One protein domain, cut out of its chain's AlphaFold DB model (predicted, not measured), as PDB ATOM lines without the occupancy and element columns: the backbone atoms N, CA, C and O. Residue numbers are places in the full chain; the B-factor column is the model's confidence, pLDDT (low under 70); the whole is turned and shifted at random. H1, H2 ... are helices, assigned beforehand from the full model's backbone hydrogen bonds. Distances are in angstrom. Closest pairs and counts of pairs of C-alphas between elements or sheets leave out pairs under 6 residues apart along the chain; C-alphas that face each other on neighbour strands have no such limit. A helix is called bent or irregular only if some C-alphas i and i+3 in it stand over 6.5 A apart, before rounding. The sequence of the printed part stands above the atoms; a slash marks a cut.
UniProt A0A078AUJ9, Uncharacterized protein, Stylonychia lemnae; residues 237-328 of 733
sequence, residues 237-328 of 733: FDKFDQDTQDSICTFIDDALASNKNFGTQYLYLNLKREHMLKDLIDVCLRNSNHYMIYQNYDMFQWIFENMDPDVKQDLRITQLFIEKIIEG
ATOM      1  N   PHE A 237      67.696  59.097  37.479       83.88
ATOM      2  CA  PHE A 237      66.928  60.267  37.060       83.88
ATOM      3  C   PHE A 237      65.415  60.074  37.061       83.88
ATOM      4  O   PHE A 237      64.697  61.065  37.170       83.88
ATOM      5  N   ASP A 238      64.928  58.833  36.989       87.50
ATOM      6  CA  ASP A 238      63.486  58.563  36.962       87.50
ATOM      7  C   ASP A 238      62.951  58.111  38.328       87.50
ATOM      8  O   ASP A 238      61.769  58.290  38.618       87.50
ATOM      9  N   LYS A 239      63.796  57.483  39.158       86.12
ATOM     10  CA  LYS A 239      63.376  56.876  40.434       86.12
ATOM     11  C   LYS A 239      63.283  57.859  41.600       86.12
ATOM     12  O   LYS A 239      62.481  57.632  42.498       86.12
ATOM     13  N   PHE A 240      64.087  58.915  41.594       87.25
ATOM     14  CA  PHE A 240      64.202  59.859  42.705       87.25
ATOM     15  C   PHE A 240      63.649  61.227  42.307       87.25
ATOM     16  O   PHE A 240      63.834  61.651  41.167       87.25
ATOM     17  N   ASP A 241      62.997  61.934  43.230       90.44
ATOM     18  CA  ASP A 241      62.676  63.350  43.036       90.44
ATOM     19  C   ASP A 241      63.956  64.213  42.991       90.44
ATOM     20  O   ASP A 241      65.038  63.757  43.364       90.44
ATOM     21  N   GLN A 242      63.847  65.459  42.519       89.56
ATOM     22  CA  GLN A 242      65.007  66.337  42.318       89.56
ATOM     23  C   GLN A 242      65.781  66.623  43.615       89.56
ATOM     24  O   GLN A 242      67.010  66.631  43.589       89.56
ATOM     25  N   ASP A 243      65.088  66.829  44.737       90.25
ATOM     26  CA  ASP A 243      65.734  67.143  46.015       90.25
ATOM     27  C   ASP A 243      66.537  65.929  46.503       90.25
ATOM     28  O   ASP A 243      67.690  66.046  46.933       90.25
ATOM     29  N   THR A 244      65.949  64.739  46.362       88.38
ATOM     30  CA  THR A 244      66.626  63.477  46.629       88.38
ATOM     31  C   THR A 244      67.833  63.320  45.708       88.38
ATOM     32  O   THR A 244      68.928  63.097  46.222       88.38
ATOM     33  N   GLN A 245      67.683  63.502  44.389       87.94
ATOM     34  CA  GLN A 245      68.779  63.411  43.412       87.94
ATOM     35  C   GLN A 245      69.961  64.306  43.790       87.94
ATOM     36  O   GLN A 245      71.093  63.826  43.832       87.94
ATOM     37  N   ASP A 246      69.705  65.569  44.129       88.06
ATOM     38  CA  ASP A 246      70.746  66.522  44.516       88.06
ATOM     39  C   ASP A 246      71.509  66.047  45.765       88.06
ATOM     40  O   ASP A 246      72.734  66.183  45.841       88.06
ATOM     41  N   SER A 247      70.812  65.418  46.720       87.44
ATOM     42  CA  SER A 247      71.421  64.881  47.943       87.44
ATOM     43  C   SER A 247      72.314  63.654  47.704       87.44
ATOM     44  O   SER A 247      73.324  63.485  48.393       87.44
ATOM     45  N   ILE A 248      71.984  62.816  46.713       87.56
ATOM     46  CA  ILE A 248      72.712  61.569  46.417       87.56
ATOM     47  C   ILE A 248      73.690  61.692  45.239       87.56
ATOM     48  O   ILE A 248      74.502  60.789  45.032       87.56
ATOM     49  N   CYS A 249      73.672  62.800  44.491       85.69
ATOM     50  CA  CYS A 249      74.443  62.986  43.258       85.69
ATOM     51  C   CYS A 249      75.955  62.797  43.457       85.69
ATOM     52  O   CYS A 249      76.574  61.999  42.761       85.69
ATOM     53  N   THR A 250      76.551  63.424  44.479       86.19
ATOM     54  CA  THR A 250      77.992  63.261  44.769       86.19
ATOM     55  C   THR A 250      78.358  61.811  45.083       86.19
ATOM     56  O   THR A 250      79.436  61.333  44.728       86.19
ATOM     57  N   PHE A 251      77.455  61.103  45.760       86.56
ATOM     58  CA  PHE A 251      77.649  59.703  46.091       86.56
ATOM     59  C   PHE A 251      77.566  58.818  44.831       86.56
ATOM     60  O   PHE A 251      78.423  57.954  44.626       86.56
ATOM     61  N   ILE A 252      76.579  59.062  43.968       87.56
ATOM     62  CA  ILE A 252      76.425  58.397  42.669       87.56
ATOM     63  C   ILE A 252      77.643  58.627  41.778       87.56
ATOM     64  O   ILE A 252      78.161  57.666  41.204       87.56
ATOM     65  N   ASP A 253      78.103  59.875  41.679       89.56
ATOM     66  CA  ASP A 253      79.266  60.258  40.886       89.56
ATOM     67  C   ASP A 253      80.475  59.428  41.299       89.56
ATOM     68  O   ASP A 253      81.120  58.807  40.457       89.56
ATOM     69  N   ASP A 254      80.744  59.332  42.601       88.62
ATOM     70  CA  ASP A 254      81.843  58.510  43.091       88.62
ATOM     71  C   ASP A 254      81.609  57.010  42.846       88.62
ATOM     72  O   ASP A 254      82.521  56.296  42.433       88.62
ATOM     73  N   ALA A 255      80.387  56.505  43.042       89.69
ATOM     74  CA  ALA A 255      80.086  55.089  42.845       89.69
ATOM     75  C   ALA A 255      80.200  54.637  41.377       89.69
ATOM     76  O   ALA A 255      80.654  53.518  41.122       89.69
ATOM     77  N   LEU A 256      79.809  55.481  40.418       91.12
ATOM     78  CA  LEU A 256      79.763  55.137  38.995       91.12
ATOM     79  C   LEU A 256      80.992  55.619  38.220       91.12
ATOM     80  O   LEU A 256      81.549  54.847  37.438       91.12
ATOM     81  N   ALA A 257      81.459  56.851  38.443       89.44
ATOM     82  CA  ALA A 257      82.598  57.408  37.709       89.44
ATOM     83  C   ALA A 257      83.925  56.773  38.135       89.44
ATOM     84  O   ALA A 257      84.792  56.531  37.290       89.44
ATOM     85  N   SER A 258      84.096  56.467  39.428       85.75
ATOM     86  CA  SER A 258      85.307  55.810  39.942       85.75
ATOM     87  C   SER A 258      85.344  54.309  39.622       85.75
ATOM     88  O   SER A 258      86.403  53.679  39.698       85.75
ATOM     89  N   ASN A 259      84.209  53.719  39.236       89.19
ATOM     90  CA  ASN A 259      84.106  52.300  38.934       89.19
ATOM     91  C   ASN A 259      84.390  52.020  37.451       89.19
ATOM     92  O   ASN A 259      83.655  52.431  36.554       89.19
ATOM     93  N   LYS A 260      85.441  51.238  37.188       89.06
ATOM     94  CA  LYS A 260      85.869  50.863  35.827       89.06
ATOM     95  C   LYS A 260      84.806  50.117  35.019       89.06
ATOM     96  O   LYS A 260      84.889  50.076  33.795       89.06
ATOM     97  N   ASN A 261      83.828  49.525  35.697       87.88
ATOM     98  CA  ASN A 261      82.752  48.775  35.063       87.88
ATOM     99  C   ASN A 261      81.635  49.680  34.521       87.88
ATOM    100  O   ASN A 261      80.931  49.262  33.606       87.88
ATOM    101  N   PHE A 262      81.503  50.903  35.050       91.94
ATOM    102  CA  PHE A 262      80.410  51.826  34.718       91.94
ATOM    103  C   PHE A 262      80.863  53.160  34.135       91.94
ATOM    104  O   PHE A 262      80.042  53.884  33.576       91.94
ATOM    105  N   GLY A 263      82.160  53.478  34.214       92.25
ATOM    106  CA  GLY A 263      82.702  54.741  33.715       92.25
ATOM    107  C   GLY A 263      82.312  55.047  32.264       92.25
ATOM    108  O   GLY A 263      82.037  56.200  31.953       92.25
ATOM    109  N   THR A 264      82.197  54.035  31.392       94.12
ATOM    110  CA  THR A 264      81.795  54.230  29.985       94.12
ATOM    111  C   THR A 264      80.315  54.592  29.837       94.12
ATOM    112  O   THR A 264      79.965  55.487  29.071       94.12
ATOM    113  N   GLN A 265      79.435  53.889  30.544       95.19
ATOM    114  CA  GLN A 265      77.988  54.101  30.522       95.19
ATOM    115  C   GLN A 265      77.665  55.450  31.162       95.19
ATOM    116  O   GLN A 265      76.855  56.215  30.645       95.19
ATOM    117  N   TYR A 266      78.361  55.774  32.252       94.25
ATOM    118  CA  TYR A 266      78.199  57.042  32.937       94.25
ATOM    119  C   TYR A 266      78.762  58.218  32.132       94.25
ATOM    120  O   TYR A 266      78.130  59.271  32.076       94.25
ATOM    121  N   LEU A 267      79.883  58.029  31.421       94.69
ATOM    122  CA  LEU A 267      80.367  58.983  30.418       94.69
ATOM    123  C   LEU A 267      79.296  59.244  29.357       94.69
ATOM    124  O   LEU A 267      78.976  60.397  29.084       94.69
ATOM    125  N   TYR A 268      78.732  58.180  28.779       95.19
ATOM    126  CA  TYR A 268      77.686  58.284  27.763       95.19
ATOM    127  C   TYR A 268      76.483  59.093  28.269       95.19
ATOM    128  O   TYR A 268      76.030  60.004  27.581       95.19
ATOM    129  N   LEU A 269      76.002  58.816  29.486       93.94
ATOM    130  CA  LEU A 269      74.872  59.535  30.079       93.94
ATOM    131  C   LEU A 269      75.168  61.016  30.328       93.94
ATOM    132  O   LEU A 269      74.338  61.860  29.998       93.94
ATOM    133  N   ASN A 270      76.352  61.343  30.854       92.00
ATOM    134  CA  ASN A 270      76.751  62.737  31.067       92.00
ATOM    135  C   ASN A 270      76.847  63.508  29.741       92.00
ATOM    136  O   ASN A 270      76.383  64.644  29.664       92.00
ATOM    137  N   LEU A 271      77.371  62.875  28.684       92.75
ATOM    138  CA  LEU A 271      77.399  63.461  27.341       92.75
ATOM    139  C   LEU A 271      75.983  63.639  26.771       92.75
ATOM    140  O   LEU A 271      75.669  64.707  26.257       92.75
ATOM    141  N   LYS A 272      75.116  62.623  26.891       92.62
ATOM    142  CA  LYS A 272      73.729  62.642  26.389       92.62
ATOM    143  C   LYS A 272      72.895  63.760  27.019       92.62
ATOM    144  O   LYS A 272      72.035  64.322  26.351       92.62
ATOM    145  N   ARG A 273      73.117  64.051  28.303       87.06
ATOM    146  CA  ARG A 273      72.372  65.075  29.054       87.06
ATOM    147  C   ARG A 273      73.014  66.459  29.016       87.06
ATOM    148  O   ARG A 273      72.493  67.357  29.664       87.06
ATOM    149  N   GLU A 274      74.143  66.613  28.320       86.69
ATOM    150  CA  GLU A 274      74.923  67.857  28.300       86.69
ATOM    151  C   GLU A 274      75.277  68.343  29.721       86.69
ATOM    152  O   GLU A 274      75.359  69.539  30.000       86.69
ATOM    153  N   HIS A 275      75.478  67.405  30.656       74.12
ATOM    154  CA  HIS A 275      75.790  67.729  32.045       74.12
ATOM    155  C   HIS A 275      77.296  67.997  32.187       74.12
ATOM    156  O   HIS A 275      78.132  67.089  32.187       74.12
ATOM    157  N   MET A 276      77.650  69.279  32.262       64.62
ATOM    158  CA  MET A 276      79.011  69.784  32.043       64.62
ATOM    159  C   MET A 276      79.853  69.885  33.324       64.62
ATOM    160  O   MET A 276      80.359  70.952  33.671       64.62
ATOM    161  N   LEU A 277      80.079  68.765  34.018       79.12
ATOM    162  CA  LEU A 277      81.139  68.692  35.033       79.12
ATOM    163  C   LEU A 277      82.421  68.160  34.387       79.12
ATOM    164  O   LEU A 277      82.644  66.955  34.307       79.12
ATOM    165  N   LYS A 278      83.278  69.070  33.908       80.44
ATOM    166  CA  LYS A 278      84.525  68.720  33.203       80.44
ATOM    167  C   LYS A 278      85.392  67.720  33.979       80.44
ATOM    168  O   LYS A 278      85.874  66.750  33.399       80.44
ATOM    169  N   ASP A 279      85.527  67.918  35.289       87.31
ATOM    170  CA  ASP A 279      86.299  67.022  36.156       87.31
ATOM    171  C   ASP A 279      85.698  65.610  36.203       87.31
ATOM    172  O   ASP A 279      86.433  64.620  36.190       87.31
ATOM    173  N   LEU A 280      84.365  65.508  36.194       89.19
ATOM    174  CA  LEU A 280      83.649  64.235  36.170       89.19
ATOM    175  C   LEU A 280      83.853  63.514  34.835       89.19
ATOM    176  O   LEU A 280      84.173  62.327  34.826       89.19
ATOM    177  N   ILE A 281      83.750  64.231  33.711       90.62
ATOM    178  CA  ILE A 281      84.009  63.680  32.371       90.62
ATOM    179  C   ILE A 281      85.436  63.126  32.287       90.62
ATOM    180  O   ILE A 281      85.630  62.009  31.807       90.62
ATOM    181  N   ASP A 282      86.428  63.847  32.812       89.19
ATOM    182  CA  ASP A 282      87.820  63.389  32.842       89.19
ATOM    183  C   ASP A 282      88.006  62.129  33.706       89.19
ATOM    184  O   ASP A 282      88.773  61.230  33.347       89.19
ATOM    185  N   VAL A 283      87.317  62.030  34.850       92.38
ATOM    186  CA  VAL A 283      87.309  60.811  35.678       92.38
ATOM    187  C   VAL A 283      86.674  59.648  34.916       92.38
ATOM    188  O   VAL A 283      87.294  58.586  34.816       92.38
ATOM    189  N   CYS A 284      85.501  59.858  34.318       92.62
ATOM    190  CA  CYS A 284      84.806  58.843  33.533       92.62
ATOM    191  C   CYS A 284      85.655  58.367  32.351       92.62
ATOM    192  O   CYS A 284      85.779  57.163  32.150       92.62
ATOM    193  N   LEU A 285      86.307  59.267  31.610       89.88
ATOM    194  CA  LEU A 285      87.205  58.914  30.504       89.88
ATOM    195  C   LEU A 285      88.379  58.049  30.966       89.88
ATOM    196  O   LEU A 285      88.692  57.051  30.322       89.88
ATOM    197  N   ARG A 286      89.012  58.388  32.098       90.50
ATOM    198  CA  ARG A 286      90.133  57.608  32.653       90.50
ATOM    199  C   ARG A 286      89.724  56.207  33.103       90.50
ATOM    200  O   ARG A 286      90.543  55.290  33.040       90.50
ATOM    201  N   ASN A 287      88.489  56.056  33.573       91.31
ATOM    202  CA  ASN A 287      87.962  54.789  34.073       91.31
ATOM    203  C   ASN A 287      87.156  54.009  33.028       91.31
ATOM    204  O   ASN A 287      86.852  52.841  33.258       91.31
ATOM    205  N   SER A 288      86.841  54.615  31.883       90.62
ATOM    206  CA  SER A 288      86.070  53.990  30.813       90.62
ATOM    207  C   SER A 288      86.796  52.789  30.218       90.62
ATOM    208  O   SER A 288      87.991  52.818  29.914       90.62
ATOM    209  N   ASN A 289      86.035  51.736  29.951       89.00
ATOM    210  CA  ASN A 289      86.486  50.644  29.112       89.00
ATOM    211  C   ASN A 289      86.499  51.109  27.645       89.00
ATOM    212  O   ASN A 289      85.454  51.208  26.996       89.00
ATOM    213  N   HIS A 290      87.692  51.382  27.113       89.38
ATOM    214  CA  HIS A 290      87.885  51.827  25.729       89.38
ATOM    215  C   HIS A 290      87.318  50.848  24.693       89.38
ATOM    216  O   HIS A 290      86.856  51.269  23.636       89.38
ATOM    217  N   TYR A 291      87.317  49.546  24.989       85.81
ATOM    218  CA  TYR A 291      86.725  48.554  24.097       85.81
ATOM    219  C   TYR A 291      85.197  48.683  24.037       85.81
ATOM    220  O   TYR A 291      84.619  48.548  22.963       85.81
ATOM    221  N   MET A 292      84.548  49.029  25.153       86.69
ATOM    222  CA  MET A 292      83.111  49.330  25.166       86.69
ATOM    223  C   MET A 292      82.786  50.611  24.392       86.69
ATOM    224  O   MET A 292      81.760  50.655  23.721       86.69
ATOM    225  N   ILE A 293      83.657  51.627  24.435       90.19
ATOM    226  CA  ILE A 293      83.510  52.831  23.596       90.19
ATOM    227  C   ILE A 293      83.573  52.444  22.115       90.19
ATOM    228  O   ILE A 293      82.669  52.783  21.360       90.19
ATOM    229  N   TYR A 294      84.593  51.678  21.713       89.06
ATOM    230  CA  TYR A 294      84.731  51.188  20.338       89.06
ATOM    231  C   TYR A 294      83.508  50.384  19.880       89.06
ATOM    232  O   TYR A 294      82.949  50.643  18.819       89.06
ATOM    233  N   GLN A 295      83.060  49.426  20.697       83.31
ATOM    234  CA  GLN A 295      81.939  48.554  20.354       83.31
ATOM    235  C   GLN A 295      80.597  49.281  20.208       83.31
ATOM    236  O   GLN A 295      79.681  48.701  19.626       83.31
ATOM    237  N   ASN A 296      80.441  50.467  20.796       90.31
ATOM    238  CA  ASN A 296      79.191  51.230  20.800       90.31
ATOM    239  C   ASN A 296      79.413  52.639  20.230       90.31
ATOM    240  O   ASN A 296      78.738  53.589  20.625       90.31
ATOM    241  N   TYR A 297      80.381  52.775  19.317       91.50
ATOM    242  CA  TYR A 297      80.771  54.057  18.741       91.50
ATOM    243  C   TYR A 297      79.596  54.805  18.117       91.50
ATOM    244  O   TYR A 297      79.445  55.993  18.386       91.50
ATOM    245  N   ASP A 298      78.735  54.112  17.370       91.25
ATOM    246  CA  ASP A 298      77.581  54.717  16.697       91.25
ATOM    247  C   ASP A 298      76.709  55.524  17.671       91.25
ATOM    248  O   ASP A 298      76.227  56.604  17.335       91.25
ATOM    249  N   MET A 299      76.568  55.059  18.917       93.19
ATOM    250  CA  MET A 299      75.822  55.783  19.946       93.19
ATOM    251  C   MET A 299      76.545  57.050  20.411       93.19
ATOM    252  O   MET A 299      75.903  58.080  20.617       93.19
ATOM    253  N   PHE A 300      77.867  56.995  20.603       94.25
ATOM    254  CA  PHE A 300      78.664  58.171  20.972       94.25
ATOM    255  C   PHE A 300      78.705  59.193  19.832       94.25
ATOM    256  O   PHE A 300      78.562  60.389  20.079       94.25
ATOM    257  N   GLN A 301      78.859  58.730  18.590       93.69
ATOM    258  CA  GLN A 301      78.805  59.574  17.403       93.69
ATOM    259  C   GLN A 301      77.452  60.280  17.308       93.69
ATOM    260  O   GLN A 301      77.416  61.501  17.160       93.69
ATOM    261  N   TRP A 302      76.357  59.535  17.490       95.12
ATOM    262  CA  TRP A 302      75.012  60.098  17.504       95.12
ATOM    263  C   TRP A 302      74.863  61.208  18.552       95.12
ATOM    264  O   TRP A 302      74.306  62.256  18.230       95.12
ATOM    265  N   ILE A 303      75.409  61.046  19.768       94.81
ATOM    266  CA  ILE A 303      75.392  62.127  20.770       94.81
ATOM    267  C   ILE A 303      76.088  63.376  20.224       94.81
ATOM    268  O   ILE A 303      75.489  64.445  20.213       94.81
ATOM    269  N   PHE A 304      77.330  63.270  19.743       94.19
ATOM    270  CA  PHE A 304      78.067  64.448  19.269       94.19
ATOM    271  C   PHE A 304      77.445  65.099  18.030       94.19
ATOM    272  O   PHE A 304      77.646  66.288  17.798       94.19
ATOM    273  N   GLU A 305      76.735  64.347  17.195       95.12
ATOM    274  CA  GLU A 305      76.007  64.888  16.043       95.12
ATOM    275  C   GLU A 305      74.754  65.672  16.445       95.12
ATOM    276  O   GLU A 305      74.387  66.605  15.734       95.12
ATOM    277  N   ASN A 306      74.139  65.328  17.581       94.88
ATOM    278  CA  ASN A 306      72.903  65.942  18.077       94.88
ATOM    279  C   ASN A 306      73.111  66.913  19.256       94.88
ATOM    280  O   ASN A 306      72.148  67.529  19.701       94.88
ATOM    281  N   MET A 307      74.342  67.042  19.751       94.50
ATOM    282  CA  MET A 307      74.730  67.950  20.835       94.50
ATOM    283  C   MET A 307      74.724  69.412  20.379       94.50
ATOM    284  O   MET A 307      75.091  69.705  19.234       94.50
ATOM    285  N   ASP A 308      74.374  70.326  21.288       94.50
ATOM    286  CA  ASP A 308      74.456  71.765  21.037       94.50
ATOM    287  C   ASP A 308      75.865  72.172  20.539       94.50
ATOM    288  O   ASP A 308      76.870  71.703  21.089       94.50
ATOM    289  N   PRO A 309      75.992  73.011  19.489       94.81
ATOM    290  CA  PRO A 309      77.291  73.366  18.917       94.81
ATOM    291  C   PRO A 309      78.274  73.999  19.908       94.81
ATOM    292  O   PRO A 309      79.475  73.739  19.795       94.81
ATOM    293  N   ASP A 310      77.790  74.793  20.866       93.62
ATOM    294  CA  ASP A 310      78.638  75.456  21.858       93.62
ATOM    295  C   ASP A 310      79.140  74.428  22.886       93.62
ATOM    296  O   ASP A 310      80.341  74.342  23.153       93.62
ATOM    297  N   VAL A 311      78.251  73.548  23.364       91.31
ATOM    298  CA  VAL A 311      78.611  72.427  24.256       91.31
ATOM    299  C   VAL A 311      79.588  71.466  23.568       91.31
ATOM    300  O   VAL A 311      80.595  71.048  24.148       91.31
ATOM    301  N   LYS A 312      79.346  71.149  22.293       92.44
ATOM    302  CA  LYS A 312      80.224  70.305  21.476       92.44
ATOM    303  C   LYS A 312      81.608  70.923  21.305       92.44
ATOM    304  O   LYS A 312      82.606  70.197  21.324       92.44
ATOM    305  N   GLN A 313      81.685  72.242  21.139       92.94
ATOM    306  CA  GLN A 313      82.953  72.957  21.050       92.94
ATOM    307  C   GLN A 313      83.746  72.845  22.361       92.94
ATOM    308  O   GLN A 313      84.952  72.576  22.316       92.94
ATOM    309  N   ASP A 314      83.080  72.950  23.511       90.56
ATOM    310  CA  ASP A 314      83.698  72.759  24.829       90.56
ATOM    311  C   ASP A 314      84.156  71.307  25.066       90.56
ATOM    312  O   ASP A 314      85.189  71.064  25.701       90.56
ATOM    313  N   LEU A 315      83.445  70.332  24.492       92.38
ATOM    314  CA  LEU A 315      83.760  68.901  24.566       92.38
ATOM    315  C   LEU A 315      84.607  68.380  23.395       92.38
ATOM    316  O   LEU A 315      84.809  67.168  23.263       92.38
ATOM    317  N   ARG A 316      85.182  69.265  22.568       93.06
ATOM    318  CA  ARG A 316      85.943  68.868  21.370       93.06
ATOM    319  C   ARG A 316      87.118  67.938  21.683       93.06
ATOM    320  O   ARG A 316      87.415  67.041  20.896       93.06
ATOM    321  N   ILE A 317      87.782  68.126  22.825       91.69
ATOM    322  CA  ILE A 317      88.890  67.258  23.266       91.69
ATOM    323  C   ILE A 317      88.381  65.844  23.576       91.69
ATOM    324  O   ILE A 317      89.000  64.869  23.152       91.69
ATOM    325  N   THR A 318      87.244  65.731  24.265       91.75
ATOM    326  CA  THR A 318      86.592  64.452  24.574       91.75
ATOM    327  C   THR A 318      86.170  63.728  23.298       91.75
ATOM    328  O   THR A 318      86.446  62.538  23.153       91.75
ATOM    329  N   GLN A 319      85.584  64.454  22.341       93.44
ATOM    330  CA  GLN A 319      85.224  63.907  21.033       93.44
ATOM    331  C   GLN A 319      86.455  63.355  20.295       93.44
ATOM    332  O   GLN A 319      86.456  62.195  19.895       93.44
ATOM    333  N   LEU A 320      87.528  64.149  20.176       93.06
ATOM    334  CA  LEU A 320      88.779  63.727  19.531       93.06
ATOM    335  C   LEU A 320      89.411  62.509  20.221       93.06
ATOM    336  O   LEU A 320      90.020  61.661  19.572       93.06
ATOM    337  N   PHE A 321      89.291  62.417  21.546       91.00
ATOM    338  CA  PHE A 321      89.777  61.265  22.295       91.00
ATOM    339  C   PHE A 321      88.977  59.996  21.977       91.00
ATOM    340  O   PHE A 321      89.581  58.948  21.749       91.00
ATOM    341  N   ILE A 322      87.645  60.092  21.915       90.94
ATOM    342  CA  ILE A 322      86.771  58.982  21.511       90.94
ATOM    343  C   ILE A 322      87.082  58.561  20.069       90.94
ATOM    344  O   ILE A 322      87.347  57.382  19.850       90.94
ATOM    345  N   GLU A 323      87.170  59.507  19.127       91.31
ATOM    346  CA  GLU A 323      87.574  59.267  17.726       91.31
ATOM    347  C   GLU A 323      88.902  58.485  17.659       91.31
ATOM    348  O   GLU A 323      88.997  57.440  17.014       91.31
ATOM    349  N   LYS A 324      89.906  58.894  18.445       89.62
ATOM    350  CA  LYS A 324      91.207  58.212  18.522       89.62
ATOM    351  C   LYS A 324      91.141  56.798  19.111       89.62
ATOM    352  O   LYS A 324      91.970  55.953  18.762       89.62
ATOM    353  N   ILE A 325      90.212  56.517  20.029       87.94
ATOM    354  CA  ILE A 325      90.004  55.151  20.536       87.94
ATOM    355  C   ILE A 325      89.610  54.226  19.379       87.94
ATOM    356  O   ILE A 325      90.111  53.099  19.300       87.94
ATOM    357  N   ILE A 326      88.768  54.722  18.473       81.94
ATOM    358  CA  ILE A 326      88.185  53.949  17.373       81.94
ATOM    359  C   ILE A 326      89.169  53.733  16.235       81.94
ATOM    360  O   ILE A 326      89.231  52.637  15.689       81.94
ATOM    361  N   GLU A 327      90.004  54.729  15.941       85.69
ATOM    362  CA  GLU A 327      91.048  54.656  14.909       85.69
ATOM    363  C   GLU A 327      92.161  53.628  15.203       85.69
ATOM    364  O   GLU A 327      93.108  53.486  14.430       85.69
ATOM    365  N   GLY A 328      92.050  52.869  16.297       70.19
ATOM    366  CA  GLY A 328      92.901  51.716  16.561       70.19
ATOM    367  C   GLY A 328      93.783  51.893  17.782       70.19
ATOM    368  O   GLY A 328      94.984  51.614  17.734       70.19
TER     369      GLY A 328
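Overview. This is residues 237 to 328 of the 733 residues of an uncharacterized protein of Stylonychia lemnae (UniProt A0A078AUJ9). Four helices, H2, H3, H5 and H7, stand around a small core as two loosely joined pairs, H2 with H3 and H5 with H7; short H4 crosses near one end of the group and short H6 joins H5 to H7 at the other. The kinked H1 is an arm reaching away from this body, meeting H2 and H3 with its last residues, and it makes much of the length. The printed part has 92 residues with seven named helices, H1 to H7 in chain order, and no named strand: the class is all helix. It is compact, with a radius of gyration of the C-alphas of 13.3 A and spans of 41 by 28 by 21 A.

Arrangement. H1, residues 242 to 257, is irregular, with C-alphas 247 and 250 7.5 A apart and a kink of 54 degrees near residue 250. H2, residues 263 to 272, and H3, residues 278 to 287, form a helical hairpin: they touch, the closest C-alphas being those of Gly 263 and Cys 284 at 4.6 A, at a tilt of 35.4 degrees, only just steep. H1 touches H2 only at the corner, with residues 256 to 257 alone, and H3 with residues 253 to 257 alone; the closest C-alphas are those of Ala 257 and Gly 263, 4.8 A apart, and of Ala 257 and Cys 284, 4.9 A apart. H1, H2 and H3 are an up-and-down bundle, each helix running against the one before it. H4, residues 290 to 295, only just touches H2, with 3 pairs of C-alphas within 8 A, the closest Thr 264 and Ile 293 at 6.8 A. H5, residues 297 to 306, also only just touches H2, with 3 such pairs, the closest Lys 272 and Ile 303 at 5.9 A; they run the same way at a shallow tilt of 25 degrees. H6, residues 309 to 314, is close to but not clearly touching H5, with the C-alphas of Phe 304 and Lys 312 closest at 6.6 A. H7, residues 316 to 326, touches H4, with the C-alphas of Tyr 294 and Ile 326 closest at 5.3 A, and is near H3. Every O i to N i+4 pair is within hydrogen-bond range in H2 to H7; in H1, 10 of 12 are.

Along the chain. H1 begins at C-alpha 242, (65.007, 66.337, 42.318), and measures 20.3 A from first to last C-alpha. H2 begins at (82.702, 54.741, 33.715). H7, 15.6 A long, ends at C-alpha 326, (88.185, 53.949, 17.373).

Size, cuts and confidence. The C-alphas farthest apart, those of Asp 243 and Gly 328, are 42.9 A apart. The printed part has no cut, and the six links between its helices are tight. The mean pLDDT of the printed part is 89.5; residue 276 alone is under 70.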